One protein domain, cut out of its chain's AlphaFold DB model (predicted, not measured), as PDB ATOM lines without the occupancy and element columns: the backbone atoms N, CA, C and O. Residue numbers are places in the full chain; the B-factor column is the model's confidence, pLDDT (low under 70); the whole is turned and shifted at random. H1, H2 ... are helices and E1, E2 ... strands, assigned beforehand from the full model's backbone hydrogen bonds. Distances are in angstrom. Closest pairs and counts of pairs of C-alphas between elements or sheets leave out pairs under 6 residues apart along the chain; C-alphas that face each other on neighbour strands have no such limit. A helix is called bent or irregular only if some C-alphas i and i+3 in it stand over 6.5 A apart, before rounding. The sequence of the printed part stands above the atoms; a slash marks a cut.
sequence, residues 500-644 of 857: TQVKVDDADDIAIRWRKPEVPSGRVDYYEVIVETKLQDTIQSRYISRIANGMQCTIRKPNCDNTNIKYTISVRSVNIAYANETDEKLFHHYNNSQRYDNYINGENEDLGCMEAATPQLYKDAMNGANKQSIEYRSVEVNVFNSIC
ATOM      1  N   THR A 500     165.470 183.956 195.338       86.69
ATOM      2  CA  THR A 500     166.516 184.193 196.348       86.69
ATOM      3  C   THR A 500     167.920 183.934 195.806       86.69
ATOM      4  O   THR A 500     168.099 183.224 194.816       86.69
ATOM      5  N   GLN A 501     168.934 184.492 196.482       81.69
ATOM      6  CA  GLN A 501     170.362 184.239 196.224       81.69
ATOM      7  C   GLN A 501     170.769 184.390 194.748       81.69
ATOM      8  O   GLN A 501     171.493 183.545 194.212       81.69
ATOM      9  N   VAL A 502     170.289 185.448 194.084       82.81
ATOM     10  CA  VAL A 502     170.629 185.692 192.680       82.81
ATOM     11  C   VAL A 502     172.112 186.036 192.544       82.81
ATOM     12  O   VAL A 502     172.653 186.836 193.306       82.81
ATOM     13  N   LYS A 503     172.762 185.411 191.566       85.38
ATOM     14  CA  LYS A 503     174.123 185.691 191.116       85.38
ATOM     15  C   LYS A 503     174.080 186.094 189.650       85.38
ATOM     16  O   LYS A 503     173.284 185.537 188.893       85.38
ATOM     17  N   VAL A 504     174.955 187.013 189.267       85.25
ATOM     18  CA  VAL A 504     175.163 187.433 187.880       85.25
ATOM     19  C   VAL A 504     176.633 187.227 187.538       85.25
ATOM     20  O   VAL A 504     177.501 187.512 188.364       85.25
ATOM     21  N   ASP A 505     176.877 186.717 186.342       84.19
ATOM     22  CA  ASP A 505     178.168 186.689 185.664       84.19
ATOM     23  C   ASP A 505     178.029 187.530 184.381       84.19
ATOM     24  O   ASP A 505     176.984 187.478 183.732       84.19
ATOM     25  N   ASP A 506     179.030 188.352 184.067       80.06
ATOM     26  CA  ASP A 506     178.986 189.375 183.002       80.06
ATOM     27  C   ASP A 506     180.287 189.398 182.165       80.06
ATOM     28  O   ASP A 506     180.615 190.397 181.521       80.06
ATOM     29  N   ALA A 507     181.058 188.303 182.198       75.19
ATOM     30  CA  ALA A 507     182.337 188.194 181.495       75.19
ATOM     31  C   ALA A 507     182.189 188.290 179.963       75.19
ATOM     32  O   ALA A 507     182.888 189.083 179.336       75.19
ATOM     33  N   ASP A 508     181.246 187.531 179.395       77.25
ATOM     34  CA  ASP A 508     180.905 187.514 177.967       77.25
ATOM     35  C   ASP A 508     179.412 187.875 177.801       77.25
ATOM     36  O   ASP A 508     179.051 189.055 177.818       77.25
ATOM     37  N   ASP A 509     178.542 186.861 177.723       81.81
ATOM     38  CA  ASP A 509     177.085 186.988 177.848       81.81
ATOM     39  C   ASP A 509     176.653 187.034 179.325       81.81
ATOM     40  O   ASP A 509     177.335 186.517 180.216       81.81
ATOM     41  N   ILE A 510     175.491 187.635 179.591       85.50
ATOM     42  CA  ILE A 510     175.003 187.898 180.950       85.50
ATOM     43  C   ILE A 510     174.300 186.651 181.494       85.50
ATOM     44  O   ILE A 510     173.137 186.389 181.172       85.50
ATOM     45  N   ALA A 511     174.991 185.880 182.332       88.06
ATOM     46  CA  ALA A 511     174.470 184.651 182.925       88.06
ATOM     47  C   ALA A 511     173.955 184.892 184.352       88.06
ATOM     48  O   ALA A 511     174.714 185.070 185.308       88.06
ATOM     49  N   ILE A 512     172.635 184.854 184.512       90.38
ATOM     50  CA  ILE A 512     171.923 185.085 185.771       90.38
ATOM     51  C   ILE A 512     171.473 183.737 186.342       90.38
ATOM     52  O   ILE A 512     170.855 182.933 185.645       90.38
ATOM     53  N   ARG A 513     171.750 183.478 187.625       91.06
ATOM     54  CA  ARG A 513     171.357 182.244 188.334       91.06
ATOM     55  C   ARG A 513     170.707 182.566 189.670       91.06
ATOM     56  O   ARG A 513     171.279 183.314 190.453       91.06
ATOM     57  N   TRP A 514     169.557 181.970 189.966       92.31
ATOM     58  CA  TRP A 514     168.814 182.178 191.215       92.31
ATOM     59  C   TRP A 514     168.490 180.861 191.924       92.31
ATOM     60  O   TRP A 514     168.763 179.762 191.438       92.31
ATOM     61  N   ARG A 515     167.896 180.971 193.112       91.50
ATOM     62  CA  ARG A 515     167.233 179.874 193.818       91.50
ATOM     63  C   ARG A 515     165.734 180.129 193.920       91.50
ATOM     64  O   ARG A 515     165.254 181.249 193.731       91.50
ATOM     65  N   LYS A 516     164.999 179.063 194.247       90.62
ATOM     66  CA  LYS A 516     163.563 179.123 194.532       90.62
ATOM     67  C   LYS A 516     163.250 180.199 195.590       90.62
ATOM     68  O   LYS A 516     164.094 180.473 196.450       90.62
ATOM     69  N   PRO A 517     162.063 180.820 195.527       92.44
ATOM     70  CA  PRO A 517     161.639 181.790 196.527       92.44
ATOM     71  C   PRO A 517     161.476 181.144 197.908       92.44
ATOM     72  O   PRO A 517     161.085 179.982 198.006       92.44
ATOM     73  N   GLU A 518     161.770 181.906 198.964       90.19
ATOM     74  CA  GLU A 518     161.710 181.435 200.356       90.19
ATOM     75  C   GLU A 518     160.281 181.108 200.809       90.19
ATOM     76  O   GLU A 518     160.069 180.110 201.497       90.19
ATOM     77  N   VAL A 519     159.289 181.880 200.346       90.88
ATOM     78  CA  VAL A 519     157.864 181.567 200.507       90.88
ATOM     79  C   VAL A 519     157.246 181.332 199.118       90.88
ATOM     80  O   VAL A 519     156.851 182.284 198.439       90.88
ATOM     81  N   PRO A 520     157.148 180.065 198.663       90.75
ATOM     82  CA  PRO A 520     156.601 179.722 197.350       90.75
ATOM     83  C   PRO A 520     155.134 180.109 197.130       90.75
ATOM     84  O   PRO A 520     154.730 180.300 195.990       90.75
ATOM     85  N   SER A 521     154.318 180.174 198.190       91.44
ATOM     86  CA  SER A 521     152.866 180.456 198.157       91.44
ATOM     87  C   SER A 521     152.013 179.618 197.178       91.44
ATOM     88  O   SER A 521     150.850 179.941 196.933       91.44
ATOM     89  N   GLY A 522     152.571 178.554 196.604       91.38
ATOM     90  CA  GLY A 522     152.065 177.894 195.403       91.38
ATOM     91  C   GLY A 522     153.073 176.879 194.868       91.38
ATOM     92  O   GLY A 522     153.877 176.335 195.629       91.38
ATOM     93  N   ARG A 523     153.029 176.614 193.558       90.69
ATOM     94  CA  ARG A 523     153.924 175.662 192.872       90.69
ATOM     95  C   ARG A 523     155.245 176.289 192.409       90.69
ATOM     96  O   ARG A 523     156.232 175.565 192.284       90.69
ATOM     97  N   VAL A 524     155.257 177.606 192.190       89.69
ATOM     98  CA  VAL A 524     156.253 178.357 191.406       89.69
ATOM     99  C   VAL A 524     156.348 177.754 190.008       89.69
ATOM    100  O   VAL A 524     157.323 177.090 189.655       89.69
ATOM    101  N   ASP A 525     155.258 177.919 189.259       86.75
ATOM    102  CA  ASP A 525     155.021 177.281 187.965       86.75
ATOM    103  C   ASP A 525     155.998 177.780 186.878       86.75
ATOM    104  O   ASP A 525     156.308 177.026 185.958       86.75
ATOM    105  N   TYR A 526     156.512 179.018 186.991       88.19
ATOM    106  CA  TYR A 526     157.649 179.531 186.207       88.19
ATOM    107  C   TYR A 526     158.270 180.804 186.825       88.19
ATOM    108  O   TYR A 526     157.770 181.359 187.809       88.19
ATOM    109  N   TYR A 527     159.371 181.279 186.235       88.88
ATOM    110  CA  TYR A 527     159.977 182.589 186.504       88.88
ATOM    111  C   TYR A 527     159.872 183.505 185.285       88.88
ATOM    112  O   TYR A 527     159.911 183.036 184.146       88.88
ATOM    113  N   GLU A 528     159.804 184.811 185.520       88.31
ATOM    114  CA  GLU A 528     159.945 185.833 184.483       88.31
ATOM    115  C   GLU A 528     161.234 186.614 184.712       88.31
ATOM    116  O   GLU A 528     161.419 187.225 185.767       88.31
ATOM    117  N   VAL A 529     162.117 186.587 183.713       88.25
ATOM    118  CA  VAL A 529     163.282 187.471 183.626       88.25
ATOM    119  C   VAL A 529     162.916 188.613 182.690       88.25
ATOM    120  O   VAL A 529     162.481 188.381 181.561       88.25
ATOM    121  N   ILE A 530     163.050 189.837 183.178       86.69
ATOM    122  CA  ILE A 530     162.586 191.060 182.532       86.69
ATOM    123  C   ILE A 530     163.811 191.904 182.195       86.69
ATOM    124  O   ILE A 530     164.614 192.198 183.079       86.69
ATOM    125  N   VAL A 531     163.945 192.297 180.930       85.75
ATOM    126  CA  VAL A 531     164.992 193.204 180.447       85.75
ATOM    127  C   VAL A 531     164.332 194.517 180.049       85.75
ATOM    128  O   VAL A 531     163.602 194.581 179.061       85.75
ATOM    129  N   GLU A 532     164.574 195.568 180.826       85.12
ATOM    130  CA  GLU A 532     164.092 196.921 180.541       85.12
ATOM    131  C   GLU A 532     165.230 197.795 180.021       85.12
ATOM    132  O   GLU A 532     166.261 197.926 180.684       85.12
ATOM    133  N   THR A 533     165.021 198.452 178.879       79.31
ATOM    134  CA  THR A 533     165.908 199.520 178.399       79.31
ATOM    135  C   THR A 533     165.326 200.884 178.763       79.31
ATOM    136  O   THR A 533     164.119 201.115 178.647       79.31
ATOM    137  N   LYS A 534     166.178 201.794 179.241       79.56
ATOM    138  CA  LYS A 534     165.800 203.114 179.757       79.56
ATOM    139  C   LYS A 534     166.698 204.200 179.174       79.56
ATOM    140  O   LYS A 534     167.919 204.137 179.308       79.56
ATOM    141  N   LEU A 535     166.099 205.221 178.570       78.81
ATOM    142  CA  LEU A 535     166.788 206.407 178.055       78.81
ATOM    143  C   LEU A 535     166.371 207.609 178.898       78.81
ATOM    144  O   LEU A 535     165.186 207.941 178.934       78.81
ATOM    145  N   GLN A 536     167.325 208.234 179.597       70.88
ATOM    146  CA  GLN A 536     167.049 209.342 180.533       70.88
ATOM    147  C   GLN A 536     165.872 209.012 181.481       70.88
ATOM    148  O   GLN A 536     164.947 209.791 181.671       70.88
ATOM    149  N   ASP A 537     165.904 207.784 182.012       70.56
ATOM    150  CA  ASP A 537     164.921 207.167 182.915       70.56
ATOM    151  C   ASP A 537     163.489 206.971 182.367       70.56
ATOM    152  O   ASP A 537     162.641 206.402 183.053       70.56
ATOM    153  N   THR A 538     163.246 207.274 181.087       76.00
ATOM    154  CA  THR A 538     162.061 206.789 180.353       76.00
ATOM    155  C   THR A 538     162.269 205.347 179.875       76.00
ATOM    156  O   THR A 538     163.300 205.044 179.275       76.00
ATOM    157  N   ILE A 539     161.306 204.447 180.114       74.62
ATOM    158  CA  ILE A 539     161.351 203.066 179.597       74.62
ATOM    159  C   ILE A 539     161.100 203.089 178.084       74.62
ATOM    160  O   ILE A 539     160.077 203.606 177.637       74.62
ATOM    161  N   GLN A 540     162.029 202.523 177.313       75.56
ATOM    162  CA  GLN A 540     161.989 202.471 175.846       75.56
ATOM    163  C   GLN A 540     161.546 201.092 175.335       75.56
ATOM    164  O   GLN A 540     160.757 201.001 174.398       75.56
ATOM    165  N   SER A 541     161.998 200.009 175.975       74.94
ATOM    166  CA  SER A 541     161.519 198.647 175.712       74.94
ATOM    167  C   SER A 541     161.520 197.790 176.978       74.94
ATOM    168  O   SER A 541     162.269 198.060 177.920       74.94
ATOM    169  N   ARG A 542     160.675 196.753 176.988       80.62
ATOM    170  CA  ARG A 542     160.545 195.775 178.074       80.62
ATOM    171  C   ARG A 542     160.371 194.384 177.464       80.62
ATOM    172  O   ARG A 542     159.338 194.105 176.868       80.62
ATOM    173  N   TYR A 543     161.383 193.531 177.576       81.69
ATOM    174  CA  TYR A 543     161.340 192.151 177.082       81.69
ATOM    175  C   TYR A 543     161.151 191.181 178.254       81.69
ATOM    176  O   TYR A 543     161.807 191.341 179.283       81.69
ATOM    177  N   ILE A 544     160.267 190.185 178.123       82.69
ATOM    178  CA  ILE A 544     159.926 189.246 179.207       82.69
ATOM    179  C   ILE A 544     160.181 187.803 178.760       82.69
ATOM    180  O   ILE A 544     159.472 187.256 177.918       82.69
ATOM    181  N   SER A 545     161.173 187.163 179.376       84.50
ATOM    182  CA  SER A 545     161.534 185.761 179.147       84.50
ATOM    183  C   SER A 545     160.914 184.848 180.205       84.50
ATOM    184  O   SER A 545     161.154 185.028 181.401       84.50
ATOM    185  N   ARG A 546     160.140 183.842 179.777       85.50
ATOM    186  CA  ARG A 546     159.446 182.888 180.662       85.50
ATOM    187  C   ARG A 546     160.252 181.590 180.824       85.50
ATOM    188  O   ARG A 546     160.356 180.791 179.893       85.50
ATOM    189  N   ILE A 547     160.803 181.379 182.022       86.44
ATOM    190  CA  ILE A 547     161.630 180.219 182.393       86.44
ATOM    191  C   ILE A 547     160.784 179.232 183.207       86.44
ATOM    192  O   ILE A 547     160.649 179.368 184.424       86.44
ATOM    193  N   ALA A 548     160.191 178.241 182.536       79.88
ATOM    194  CA  ALA A 548     159.393 177.196 183.190       79.88
ATOM    195  C   ALA A 548     160.256 176.077 183.804       79.88
ATOM    196  O   ALA A 548     159.927 175.538 184.857       79.88
ATOM    197  N   ASN A 549     161.384 175.745 183.167       78.94
ATOM    198  CA  ASN A 549     162.305 174.704 183.617       78.94
ATOM    199  C   ASN A 549     163.690 175.306 183.873       78.94
ATOM    200  O   ASN A 549     164.278 175.906 182.981       78.94
ATOM    201  N   GLY A 550     164.220 175.111 185.081       82.25
ATOM    202  CA  GLY A 550     165.509 175.666 185.505       82.25
ATOM    203  C   GLY A 550     165.386 176.875 186.437       82.25
ATOM    204  O   GLY A 550     164.300 177.256 186.868       82.25
ATOM    205  N   MET A 551     166.541 177.429 186.813       89.31
ATOM    206  CA  MET A 551     166.688 178.624 187.664       89.31
ATOM    207  C   MET A 551     167.884 179.469 187.187       89.31
ATOM    208  O   MET A 551     168.655 180.004 187.986       89.31
ATOM    209  N   GLN A 552     168.090 179.499 185.870       89.81
ATOM    210  CA  GLN A 552     169.100 180.320 185.217       89.81
ATOM    211  C   GLN A 552     168.554 180.922 183.923       89.81
ATOM    212  O   GLN A 552     167.577 180.417 183.366       89.81
ATOM    213  N   CYS A 553     169.198 181.988 183.474       88.56
ATOM    214  CA  CYS A 553     168.950 182.659 182.212       88.56
ATOM    215  C   CYS A 553     170.266 183.262 181.715       88.56
ATOM    216  O   CYS A 553     170.944 183.957 182.472       88.56
ATOM    217  N   THR A 554     170.599 183.014 180.455       88.00
ATOM    218  CA  THR A 554     171.750 183.576 179.750       88.00
ATOM    219  C   THR A 554     171.231 184.532 178.679       88.00
ATOM    220  O   THR A 554     170.442 184.115 177.829       88.00
ATOM    221  N   ILE A 555     171.623 185.806 178.742       86.12
ATOM    222  CA  ILE A 555     171.146 186.883 177.853       86.12
ATOM    223  C   ILE A 555     172.336 187.429 177.071       86.12
ATOM    224  O   ILE A 555     173.379 187.713 177.665       86.12
ATOM    225  N   ARG A 556     172.173 187.626 175.759       82.50
ATOM    226  CA  ARG A 556     173.226 188.224 174.933       82.50
ATOM    227  C   ARG A 556     173.508 189.656 175.369       82.50
ATOM    228  O   ARG A 556     172.579 190.435 175.598       82.50
ATOM    229  N   LYS A 557     174.787 190.025 175.470       77.38
ATOM    230  CA  LYS A 557     175.169 191.399 175.833       77.38
ATOM    231  C   LYS A 557     174.676 192.366 174.730       77.38
ATOM    232  O   LYS A 557     175.070 192.198 173.575       77.38
ATOM    233  N   PRO A 558     173.804 193.352 175.027       71.75
ATOM    234  CA  PRO A 558     173.149 194.151 173.988       71.75
ATOM    235  C   PRO A 558     174.147 195.035 173.224       71.75
ATOM    236  O   PRO A 558     175.001 195.678 173.833       71.75
ATOM    237  N   ASN A 559     174.020 195.111 171.893       68.69
ATOM    238  CA  ASN A 559     174.895 195.959 171.079       68.69
ATOM    239  C   ASN A 559     174.603 197.455 171.316       68.69
ATOM    240  O   ASN A 559     173.512 197.952 171.035       68.69
ATOM    241  N   CYS A 560     175.593 198.176 171.840       66.06
ATOM    242  CA  CYS A 560     175.444 199.537 172.350       66.06
ATOM    243  C   CYS A 560     175.722 200.622 171.290       66.06
ATOM    244  O   CYS A 560     176.680 201.385 171.424       66.06
ATOM    245  N   ASP A 561     174.871 200.739 170.266       61.59
ATOM    246  CA  ASP A 561     175.033 201.761 169.210       61.59
ATOM    247  C   ASP A 561     174.753 203.209 169.686       61.59
ATOM    248  O   ASP A 561     175.142 204.165 169.019       61.59
ATOM    249  N   ASN A 562     174.107 203.393 170.849       60.00
ATOM    250  CA  ASN A 562     173.793 204.703 171.443       60.00
ATOM    251  C   ASN A 562     174.279 204.815 172.901       60.00
ATOM    252  O   ASN A 562     173.909 204.020 173.766       60.00
ATOM    253  N   THR A 563     175.047 205.866 173.200       62.16
ATOM    254  CA  THR A 563     175.853 206.036 174.431       62.16
ATOM    255  C   THR A 563     175.103 206.544 175.675       62.16
ATOM    256  O   THR A 563     175.722 207.086 176.586       62.16
ATOM    257  N   ASN A 564     173.773 206.404 175.736       68.25
ATOM    258  CA  ASN A 564     172.945 206.903 176.853       68.25
ATOM    259  C   ASN A 564     171.835 205.934 177.313       68.25
ATOM    260  O   ASN A 564     170.963 206.315 178.097       68.25
ATOM    261  N   ILE A 565     171.844 204.685 176.840       74.25
ATOM    262  CA  ILE A 565     170.849 203.679 177.231       74.25
ATOM    263  C   ILE A 565     171.316 202.976 178.514       74.25
ATOM    264  O   ILE A 565     172.372 202.344 178.538       74.25
ATOM    265  N   LYS A 566     170.519 203.058 179.580       80.00
ATOM    266  CA  LYS A 566     170.601 202.150 180.734       80.00
ATOM    267  C   LYS A 566     169.850 200.867 180.385       80.00
ATOM    268  O   LYS A 566     168.789 200.943 179.762       80.00
ATOM    269  N   TYR A 567     170.324 199.708 180.825       83.19
ATOM    270  CA  TYR A 567     169.515 198.491 180.836       83.19
ATOM    271  C   TYR A 567     169.515 197.853 182.224       83.19
ATOM    272  O   TYR A 567     170.552 197.709 182.873       83.19
ATOM    273  N   THR A 568     168.318 197.506 182.690       86.19
ATOM    274  CA  THR A 568     168.077 196.857 183.982       86.19
ATOM    275  C   THR A 568     167.485 195.484 183.744       86.19
ATOM    276  O   THR A 568     166.486 195.371 183.031       86.19
ATOM    277  N   ILE A 569     168.088 194.464 184.351       88.06
ATOM    278  CA  ILE A 569     167.597 193.089 184.294       88.06
ATOM    279  C   ILE A 569     167.057 192.720 185.669       88.06
ATOM    280  O   ILE A 569     167.734 192.911 186.686       88.06
ATOM    281  N   SER A 570     165.845 192.182 185.685       88.75
ATOM    282  CA  SER A 570     165.079 191.910 186.896       88.75
ATOM    283  C   SER A 570     164.449 190.523 186.832       88.75
ATOM    284  O   SER A 570     164.155 190.026 185.748       88.75
ATOM    285  N   VAL A 571     164.232 189.875 187.979       90.94
ATOM    286  CA  VAL A 571     163.596 188.546 188.032       90.94
ATOM    287  C   VAL A 571     162.417 188.551 189.002       90.94
ATOM    288  O   VAL A 571     162.543 189.005 190.144       90.94
ATOM    289  N   ARG A 572     161.277 188.009 188.558       90.69
ATOM    290  CA  ARG A 572     160.098 187.712 189.388       90.69
ATOM    291  C   ARG A 572     159.706 186.234 189.284       90.69
ATOM    292  O   ARG A 572     159.980 185.568 188.287       90.69
ATOM    293  N   SER A 573     159.100 185.696 190.334       91.06
ATOM    294  CA  SER A 573     158.529 184.342 190.363       91.06
ATOM    295  C   SER A 573     157.026 184.410 190.073       91.06
ATOM    296  O   SER A 573     156.377 185.414 190.383       91.06
ATOM    297  N   VAL A 574     156.459 183.362 189.468       88.69
ATOM    298  CA  VAL A 574     155.034 183.318 189.108       88.69
ATOM    299  C   VAL A 574     154.385 182.020 189.581       88.69
ATOM    300  O   VAL A 574     154.909 180.926 189.370       88.69
ATOM    301  N   ASN A 575     153.214 182.158 190.201       90.31
ATOM    302  CA  ASN A 575     152.278 181.073 190.464       90.31
ATOM    303  C   ASN A 575     151.081 181.176 189.507       90.31
ATOM    304  O   ASN A 575     150.507 182.255 189.354       90.31
ATOM    305  N   ILE A 576     150.650 180.055 188.929       85.81
ATOM    306  CA  ILE A 576     149.392 179.955 188.177       85.81
ATOM    307  C   ILE A 576     148.314 179.406 189.112       85.81
ATOM    308  O   ILE A 576     148.461 178.316 189.669       85.81
ATOM    309  N   ALA A 577     147.208 180.128 189.261       85.12
ATOM    310  CA  ALA A 577     146.025 179.677 189.982       85.12
ATOM    311  C   ALA A 577     144.898 179.322 189.002       85.12
ATOM    312  O   ALA A 577     144.496 180.141 188.177       85.12
ATOM    313  N   TYR A 578     144.371 178.102 189.098       84.50
ATOM    314  CA  TYR A 578     143.184 177.660 188.357       84.50
ATOM    315  C   TYR A 578     141.912 178.002 189.143       84.50
ATOM    316  O   TYR A 578     141.981 178.106 190.362       84.50
ATOM    317  N   ALA A 579     140.750 178.087 188.488       79.44
ATOM    318  CA  ALA A 579     139.468 178.532 189.069       79.44
ATOM    319  C   ALA A 579     138.955 177.827 190.360       79.44
ATOM    320  O   ALA A 579     137.933 178.223 190.907       79.44
ATOM    321  N   ASN A 580     139.617 176.771 190.850       82.44
ATOM    322  CA  ASN A 580     139.338 176.105 192.134       82.44
ATOM    323  C   ASN A 580     140.479 176.248 193.173       82.44
ATOM    324  O   ASN A 580     140.466 175.582 194.206       82.44
ATOM    325  N   GLU A 581     141.484 177.068 192.864       85.12
ATOM    326  CA  GLU A 581     142.627 177.450 193.702       85.12
ATOM    327  C   GLU A 581     142.878 178.977 193.673       85.12
ATOM    328  O   GLU A 581     143.929 179.431 194.128       85.12
ATOM    329  N   THR A 582     141.952 179.754 193.100       84.19
ATOM    330  CA  THR A 582     142.003 181.216 192.945       84.19
ATOM    331  C   THR A 582     141.360 181.943 194.118       84.19
ATOM    332  O   THR A 582     140.227 181.657 194.494       84.19
ATOM    333  N   ASP A 583     142.054 182.947 194.641       83.81
ATOM    334  CA  ASP A 583     141.549 183.869 195.654       83.81
ATOM    335  C   ASP A 583     140.996 185.134 194.972       83.81
ATOM    336  O   ASP A 583     141.748 185.960 194.445       83.81
ATOM    337  N   GLU A 584     139.668 185.274 194.961       74.44
ATOM    338  CA  GLU A 584     138.958 186.409 194.353       74.44
ATOM    339  C   GLU A 584     139.291 187.745 195.038       74.44
ATOM    340  O   GLU A 584     139.419 188.778 194.373       74.44
ATOM    341  N   LYS A 585     139.497 187.730 196.362       73.88
ATOM    342  CA  LYS A 585     139.816 188.930 197.154       73.88
ATOM    343  C   LYS A 585     141.237 189.407 196.823       73.88
ATOM    344  O   LYS A 585     141.463 190.608 196.665       73.88
ATOM    345  N   LEU A 586     142.162 188.470 196.605       76.75
ATOM    346  CA  LEU A 586     143.517 188.743 196.110       76.75
ATOM    347  C   LEU A 586     143.525 189.200 194.635       76.75
ATOM    348  O   LEU A 586     144.272 190.110 194.268       76.75
ATOM    349  N   PHE A 587     142.670 188.612 193.789       65.50
ATOM    350  CA  PHE A 587     142.557 188.947 192.362       65.50
ATOM    351  C   PHE A 587     142.120 190.398 192.124       65.50
ATOM    352  O   PHE A 587     142.758 191.102 191.338       65.50
ATOM    353  N   HIS A 588     141.087 190.878 192.823       57.91
ATOM    354  CA  HIS A 588     140.618 192.261 192.676       57.91
ATOM    355  C   HIS A 588     141.678 193.305 193.065       57.91
ATOM    356  O   HIS A 588     141.732 194.375 192.457       57.91
ATOM    357  N   HIS A 589     142.551 192.994 194.028       58.56
ATOM    358  CA  HIS A 589     143.680 193.858 194.373       58.56
ATOM    359  C   HIS A 589     144.745 193.861 193.261       58.56
ATOM    360  O   HIS A 589     145.160 194.925 192.799       58.56
ATOM    361  N   TYR A 590     145.135 192.679 192.771       57.84
ATOM    362  CA  TYR A 590     146.179 192.541 191.748       57.84
ATOM    363  C   TYR A 590     145.783 193.153 190.393       57.84
ATOM    364  O   TYR A 590     146.594 193.822 189.752       57.84
ATOM    365  N   ASN A 591     144.525 192.996 189.968       53.84
ATOM    366  CA  ASN A 591     144.071 193.456 188.651       53.84
ATOM    367  C   ASN A 591     144.050 195.000 188.530       53.84
ATOM    368  O   ASN A 591     144.333 195.546 187.466       53.84
ATOM    369  N   ASN A 592     143.835 195.725 189.636       48.75
ATOM    370  CA  ASN A 592     144.005 197.185 189.663       48.75
ATOM    371  C   ASN A 592     145.476 197.615 189.505       48.75
ATOM    372  O   ASN A 592     145.741 198.680 188.948       48.75
ATOM    373  N   SER A 593     146.432 196.786 189.939       45.28
ATOM    374  CA  SER A 593     147.869 197.034 189.745       45.28
ATOM    375  C   SER A 593     148.371 196.654 188.346       45.28
ATOM    376  O   SER A 593     149.417 197.138 187.919       45.28
ATOM    377  N   GLN A 594     147.648 195.806 187.609       48.06
ATOM    378  CA  GLN A 594     148.033 195.334 186.271       48.06
ATOM    379  C   GLN A 594     147.878 196.378 185.150       48.06
ATOM    380  O   GLN A 594     148.255 196.111 184.010       48.06
ATOM    381  N   ARG A 595     147.396 197.592 185.451       42.91
ATOM    382  CA  ARG A 595     147.174 198.668 184.463       42.91
ATOM    383  C   ARG A 595     148.433 199.169 183.731       42.91
ATOM    384  O   ARG A 595     148.298 199.972 182.812       42.91
ATOM    385  N   TYR A 596     149.618 198.702 184.130       46.00
ATOM    386  CA  TYR A 596     150.925 199.076 183.582       46.00
ATOM    387  C   TYR A 596     151.691 197.935 182.882       46.00
ATOM    388  O   TYR A 596     152.779 198.194 182.392       46.00
ATOM    389  N   ASP A 597     151.162 196.710 182.746       46.06
ATOM    390  CA  ASP A 597     151.866 195.628 182.011       46.06
ATOM    391  C   ASP A 597     151.667 195.691 180.468       46.06
ATOM    392  O   ASP A 597     152.124 194.815 179.741       46.06
ATOM    393  N   ASN A 598     151.058 196.762 179.935       46.53
ATOM    394  CA  ASN A 598     150.846 197.008 178.493       46.53
ATOM    395  C   ASN A 598     152.104 197.520 177.738       46.53
ATOM    396  O   ASN A 598     151.978 198.206 176.720       46.53
ATOM    397  N   TYR A 599     153.321 197.227 178.212       49.47
ATOM    398  CA  TYR A 599     154.544 197.644 177.518       49.47
ATOM    399  C   TYR A 599     154.944 196.658 176.423       49.47
ATOM    400  O   TYR A 599     155.138 195.472 176.663       49.47
ATOM    401  N   ILE A 600     155.065 197.219 175.222       47.38
ATOM    402  CA  ILE A 600     155.458 196.621 173.945       47.38
ATOM    403  C   ILE A 600     156.457 195.463 174.114       47.38
ATOM    404  O   ILE A 600     157.624 195.690 174.440       47.38
ATOM    405  N   ASN A 601     156.015 194.247 173.769       48.88
ATOM    406  CA  ASN A 601     156.907 193.144 173.405       48.88
ATOM    407  C   ASN A 601     157.702 193.574 172.163       48.88
ATOM    408  O   ASN A 601     157.214 193.446 171.040       48.88
ATOM    409  N   GLY A 602     158.895 194.133 172.354       47.88
ATOM    410  CA  GLY A 602     159.784 194.448 171.239       47.88
ATOM    411  C   GLY A 602     160.241 193.158 170.559       47.88
ATOM    412  O   GLY A 602     160.676 192.236 171.243       47.88
ATOM    413  N   GLU A 603     160.191 193.109 169.227       51.50
ATOM    414  CA  GLU A 603     160.537 191.940 168.389       51.50
ATOM    415  C   GLU A 603     162.048 191.603 168.376       51.50
ATOM    416  O   GLU A 603     162.557 190.962 167.462       51.50
ATOM    417  N   ASN A 604     162.794 192.062 169.384       59.12
ATOM    418  CA  ASN A 604     164.243 191.961 169.466       59.12
ATOM    419  C   ASN A 604     164.645 190.689 170.231       59.12
ATOM    420  O   ASN A 604     164.959 190.747 171.422       59.12
ATOM    421  N   GLU A 605     164.591 189.539 169.547       60.28
ATOM    422  CA  GLU A 605     164.828 188.204 170.129       60.28
ATOM    423  C   GLU A 605     166.187 188.073 170.852       60.28
ATOM    424  O   GLU A 605     166.301 187.300 171.803       60.28
ATOM    425  N   ASP A 606     167.191 188.876 170.474       64.31
ATOM    426  CA  ASP A 606     168.508 188.936 171.129       64.31
ATOM    427  C   ASP A 606     168.466 189.383 172.605       64.31
ATOM    428  O   ASP A 606     169.407 189.111 173.350       64.31
ATOM    429  N   LEU A 607     167.384 190.027 173.065       68.50
ATOM    430  CA  LEU A 607     167.180 190.378 174.482       68.50
ATOM    431  C   LEU A 607     166.533 189.246 175.305       68.50
ATOM    432  O   LEU A 607     166.235 189.430 176.489       68.50
ATOM    433  N   GLY A 608     166.291 188.084 174.695       73.75
ATOM    434  CA  GLY A 608     165.730 186.914 175.362       73.75
ATOM    435  C   GLY A 608     166.755 186.062 176.112       73.75
ATOM    436  O   GLY A 608     167.919 185.960 175.732       73.75
ATOM    437  N   CYS A 609     166.294 185.381 177.163       82.38
ATOM    438  CA  CYS A 609     167.038 184.281 177.770       82.38
ATOM    439  C   CYS A 609     167.130 183.103 176.794       82.38
ATOM    440  O   CYS A 609     166.099 182.639 176.300       82.38
ATOM    441  N   MET A 610     168.320 182.534 176.611       80.25
ATOM    442  CA  MET A 610     168.510 181.316 175.808       80.25
ATOM    443  C   MET A 610     167.722 180.107 176.350       80.25
ATOM    444  O   MET A 610     167.342 179.220 175.592       80.25
ATOM    445  N   GLU A 611     167.448 180.079 177.656       79.69
ATOM    446  CA  GLU A 611     166.667 179.051 178.355       79.69
ATOM    447  C   GLU A 611     165.147 179.340 178.402       79.69
ATOM    448  O   GLU A 611     164.405 178.641 179.099       79.69
ATOM    449  N   ALA A 612     164.658 180.365 177.694       72.69
ATOM    450  CA  ALA A 612     163.227 180.658 177.620       72.69
ATOM    451  C   ALA A 612     162.448 179.571 176.862       72.69
ATOM    452  O   ALA A 612     162.872 179.073 175.818       72.69
ATOM    453  N   ALA A 613     161.253 179.237 177.356       61.56
ATOM    454  CA  ALA A 613     160.328 178.399 176.601       61.56
ATOM    455  C   ALA A 613     159.814 179.174 175.374       61.56
ATOM    456  O   ALA A 613     159.340 180.303 175.510       61.56
ATOM    457  N   THR A 614     159.879 178.570 174.182       58.97
ATOM    458  CA  THR A 614     159.433 179.239 172.950       58.97
ATOM    459  C   THR A 614     157.942 179.613 173.033       58.97
ATOM    460  O   THR A 614     157.143 178.822 173.552       58.97
ATOM    461  N   PRO A 615     157.516 180.782 172.507       53.62
ATOM    462  CA  PRO A 615     156.146 181.280 172.699       53.62
ATOM    463  C   PRO A 615     155.034 180.327 172.239       53.62
ATOM    464  O   PRO A 615     153.922 180.383 172.762       53.62
ATOM    465  N   GLN A 616     155.324 179.445 171.278       50.53
ATOM    466  CA  GLN A 616     154.369 178.464 170.766       50.53
ATOM    467  C   GLN A 616     154.097 177.339 171.779       50.53
ATOM    468  O   GLN A 616     152.942 177.068 172.092       50.53
ATOM    469  N   LEU A 617     155.149 176.773 172.384       49.97
ATOM    470  CA  LEU A 617     155.050 175.733 173.419       49.97
ATOM    471  C   LEU A 617     154.252 176.208 174.645       49.97
ATOM    472  O   LEU A 617     153.494 175.436 175.232       49.97
ATOM    473  N   TYR A 618     154.380 177.489 175.005       52.28
ATOM    474  CA  TYR A 618     153.593 178.099 176.080       52.28
ATOM    475  C   TYR A 618     152.108 178.249 175.706       52.28
ATOM    476  O   TYR A 618     151.232 177.943 176.517       52.28
ATOM    477  N   LYS A 619     151.809 178.679 174.471       52.03
ATOM    478  CA  LYS A 619     150.428 178.768 173.966       52.03
ATOM    479  C   LYS A 619     149.761 177.398 173.933       52.03
ATOM    480  O   LYS A 619     148.643 177.279 174.412       52.03
ATOM    481  N   ASP A 620     150.444 176.362 173.455       49.81
ATOM    482  CA  ASP A 620     149.858 175.020 173.360       49.81
ATOM    483  C   ASP A 620     149.628 174.376 174.741       49.81
ATOM    484  O   ASP A 620     148.616 173.701 174.943       49.81
ATOM    485  N   ALA A 621     150.479 174.676 175.731       48.75
ATOM    486  CA  ALA A 621     150.248 174.301 177.129       48.75
ATOM    487  C   ALA A 621     149.030 175.019 177.758       48.75
ATOM    488  O   ALA A 621     148.293 174.407 178.533       48.75
ATOM    489  N   MET A 622     148.788 176.288 177.406       48.78
ATOM    490  CA  MET A 622     147.587 177.043 177.806       48.78
ATOM    491  C   MET A 622     146.321 176.564 177.070       48.78
ATOM    492  O   MET A 622     145.274 176.394 177.692       48.78
ATOM    493  N   ASN A 623     146.408 176.294 175.763       47.75
ATOM    494  CA  ASN A 623     145.278 175.928 174.898       47.75
ATOM    495  C   ASN A 623     144.585 174.616 175.318       47.75
ATOM    496  O   ASN A 623     143.402 174.428 175.039       47.75
ATOM    497  N   GLY A 624     145.287 173.720 176.024       46.78
ATOM    498  CA  GLY A 624     144.692 172.520 176.625       46.78
ATOM    499  C   GLY A 624     143.745 172.798 177.806       46.78
ATOM    500  O   GLY A 624     142.980 171.915 178.200       46.78
ATOM    501  N   ALA A 625     143.765 174.008 178.375       44.88
ATOM    502  CA  ALA A 625     142.974 174.399 179.536       44.88
ATOM    503  C   ALA A 625     141.975 175.510 179.180       44.88
ATOM    504  O   ALA A 625     142.228 176.693 179.384       44.88
ATOM    505  N   ASN A 626     140.776 175.121 178.732       46.06
ATOM    506  CA  ASN A 626     139.656 176.038 178.472       46.06
ATOM    507  C   ASN A 626     139.000 176.536 179.788       46.06
ATOM    508  O   ASN A 626     137.803 176.363 180.026       46.06
ATOM    509  N   LYS A 627     139.823 177.062 180.704       52.34
ATOM    510  CA  LYS A 627     139.483 177.537 182.051       52.34
ATOM    511  C   LYS A 627     140.256 178.818 182.339       52.34
ATOM    512  O   LYS A 627     141.467 178.866 182.148       52.34
ATOM    513  N   GLN A 628     139.569 179.817 182.883       63.78
ATOM    514  CA  GLN A 628     140.212 181.025 183.394       63.78
ATOM    515  C   GLN A 628     141.251 180.651 184.465       63.78
ATOM    516  O   GLN A 628     140.958 179.903 185.404       63.78
ATOM    517  N   SER A 629     142.471 181.157 184.292       72.81
ATOM    518  CA  SER A 629     143.577 181.026 185.239       72.81
ATOM    519  C   SER A 629     144.202 182.395 185.489       72.81
ATOM    520  O   SER A 629     144.169 183.268 184.623       72.81
ATOM    521  N   ILE A 630     144.712 182.601 186.702       80.69
ATOM    522  CA  ILE A 630     145.256 183.878 187.171       80.69
ATOM    523  C   ILE A 630     146.742 183.687 187.485       80.69
ATOM    524  O   ILE A 630     147.112 182.793 188.245       80.69
ATOM    525  N   GLU A 631     147.591 184.531 186.899       84.38
ATOM    526  CA  GLU A 631     149.029 184.589 187.180       84.38
ATOM    527  C   GLU A 631     149.278 185.512 188.391       84.38
ATOM    528  O   GLU A 631     149.189 186.735 188.275       84.38
ATOM    529  N   TYR A 632     149.607 184.949 189.559       86.88
ATOM    530  CA  TYR A 632     150.060 185.717 190.725       86.88
ATOM    531  C   TYR A 632     151.590 185.828 190.696       86.88
ATOM    532  O   TYR A 632     152.294 184.826 190.850       86.88
ATOM    533  N   ARG A 633     152.115 187.043 190.500       86.38
ATOM    534  CA  ARG A 633     153.550 187.296 190.269       86.38
ATOM    535  C   ARG A 633     154.174 188.070 191.428       86.38
ATOM    536  O   ARG A 633     153.534 188.974 191.962       86.38
ATOM    537  N   SER A 634     155.404 187.724 191.810       89.81
ATOM    538  CA  SER A 634     156.139 188.426 192.869       89.81
ATOM    539  C   SER A 634     156.491 189.862 192.482       89.81
ATOM    540  O   SER A 634     156.484 190.227 191.306       89.81
ATOM    541  N   VAL A 635     156.931 190.645 193.471       86.81
ATOM    542  CA  VAL A 635     157.684 191.883 193.225       86.81
ATOM    543  C   VAL A 635     158.925 191.565 192.378       86.81
ATOM    544  O   VAL A 635     159.541 190.502 192.528       86.81
ATOM    545  N   GLU A 636     159.275 192.481 191.482       86.25
ATOM    546  CA  GLU A 636     160.459 192.398 190.628       86.25
ATOM    547  C   GLU A 636     161.711 192.766 191.424       86.25
ATOM    548  O   GLU A 636     161.799 193.849 192.001       86.25
ATOM    549  N   VAL A 637     162.691 191.862 191.459       86.19
ATOM    550  CA  VAL A 637     164.011 192.154 192.032       86.19
ATOM    551  C   VAL A 637     164.939 192.532 190.893       86.19
ATOM    552  O   VAL A 637     165.194 191.708 190.018       86.19
ATOM    553  N   ASN A 638     165.451 193.762 190.912       84.81
ATOM    554  CA  ASN A 638     166.504 194.209 190.003       84.81
ATOM    555  C   ASN A 638     167.809 193.495 190.385       84.81
ATOM    556  O   ASN A 638     168.283 193.643 191.512       84.81
ATOM    557  N   VAL A 639     168.371 192.713 189.464       85.44
ATOM    558  CA  VAL A 639     169.558 191.868 189.704       85.44
ATOM    559  C   VAL A 639     170.788 192.359 188.945       85.44
ATOM    560  O   VAL A 639     171.910 192.070 189.352       85.44
ATOM    561  N   PHE A 640     170.587 193.138 187.881       82.19
ATOM    562  CA  PHE A 640     171.646 193.801 187.127       82.19
ATOM    563  C   PHE A 640     171.180 195.181 186.647       82.19
ATOM    564  O   PHE A 640     170.007 195.374 186.324       82.19
ATOM    565  N   ASN A 641     172.095 196.145 186.598       83.25
ATOM    566  CA  ASN A 641     171.858 197.495 186.091       83.25
ATOM    567  C   ASN A 641     173.166 198.015 185.490       83.25
ATOM    568  O   ASN A 641     174.169 198.082 186.201       83.25
ATOM    569  N   SER A 642     173.160 198.366 184.207       78.94
ATOM    570  CA  SER A 642     174.358 198.819 183.499       78.94
ATOM    571  C   SER A 642     174.036 199.911 182.478       78.94
ATOM    572  O   SER A 642     172.893 200.075 182.047       78.94
ATOM    573  N   ILE A 643     175.056 200.685 182.110       72.94
ATOM    574  CA  ILE A 643     174.985 201.746 181.101       72.94
ATOM    575  C   ILE A 643     175.692 201.238 179.844       72.94
ATOM    576  O   ILE A 643     176.829 200.771 179.917       72.94
ATOM    577  N   CYS A 644     175.047 201.358 178.686       68.50
ATOM    578  CA  CYS A 644     175.664 201.062 177.398       68.50
ATOM    579  C   CYS A 644     176.792 202.063 177.088       68.50
ATOM    580  O   CYS A 644     176.543 203.183 176.638       68.50
TER     581      CYS A 644
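What this domain is: This is residues 500 to 644 of the 857 residues of the protein "Cytokine receptor" of Ceratitis capitata (UniProt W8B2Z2). A long, twisted sheet of five strands, E3, E4, E6, E7 and E8, is partly covered by a smaller sheet, E1, E2 and E5, face to face with it as a sandwich. The long strand E6 runs through the larger sheet; at its E7 end H1 only grazes the sheet, and H2 sits on neither sheet, with residues 619 to 624 sticking out. The printed part has 145 residues, with eight named strands and two named helices in the order E1 E2 E3 E4 E5 E6 H1 H2 E7 E8, of mixed class. In both sheets the neighbour strands are antiparallel: the smaller has the order E1, E2, E5, and the larger is branched at E6. The whole is compact, with a radius of gyration of the C-alphas of 16.0 A, yet elongated, with spans of 50 by 30 by 29 A.

Where its parts are: In the larger sheet, E6 is residues 565 to 578, 39.6 A long, from C-alpha 565 at (170.849, 203.679, 177.231) to C-alpha 578 at (143.184, 177.660, 188.357). E3 is residues 526 to 535, 29.5 A; E4 is residues 538 to 547, 26.7 A, and bends by 52 degrees at residue 541. E7 is residues 629 to 633, and E8 is residues 637 to 643, 18.2 A. In the smaller sheet, E1 is residues 500 to 505, from C-alpha 500 at (166.516, 184.193, 196.348); E2 is residues 510 to 515 and E5 residues 552 to 555. H1 is residues 584 to 596, 20.5 A, and irregular: C-alphas 593 and 596 are 7.2 A apart. H2 is residues 615 to 623.

How they stand to each other: E3 lies on one side of E6, with N 530 and O 570 2.8 A apart, within hydrogen-bond range. E7 and E8 lie on the other side, beside residues 573 to 578 and 565 to 571; N 577 and O 630, and N 569 and O 640, are each 2.9 A apart. E3 and E4 form a hairpin, with N 531 and O 543 at 2.9 A. The hairpin E1 and E2 has N 503 and O 513 at 2.8 A; E2 and E5 have N 512 and O 553 at 2.8 A. The facing parts of the two sheets are 9.6 A centre to centre, their strands at 38 degrees; the closest C-alphas of E1 and E8, Val 502 and Val 639, are 6.9 A apart. The closest C-alphas of H1 and E7 are those of Phe 587 and Ile 630, 7.7 A apart. H2 is only just not on the larger sheet, with 4 pairs of C-alphas within 10 A. In H2 every O i to N i+4 pair is within hydrogen-bond range; in H1 4 of 9 are, and 5 of 10 O i to N i+3 pairs.

The domain as a whole: The C-alphas farthest apart are those of Thr 563 and Asn 580, 50.4 A. The printed part has no cut. The link from H1 to H2, 18 residues, is long. Mean pLDDT of the printed part is 74.8; residues 559 to 564, 587 to 607, 613 to 628 and 644 are under 70.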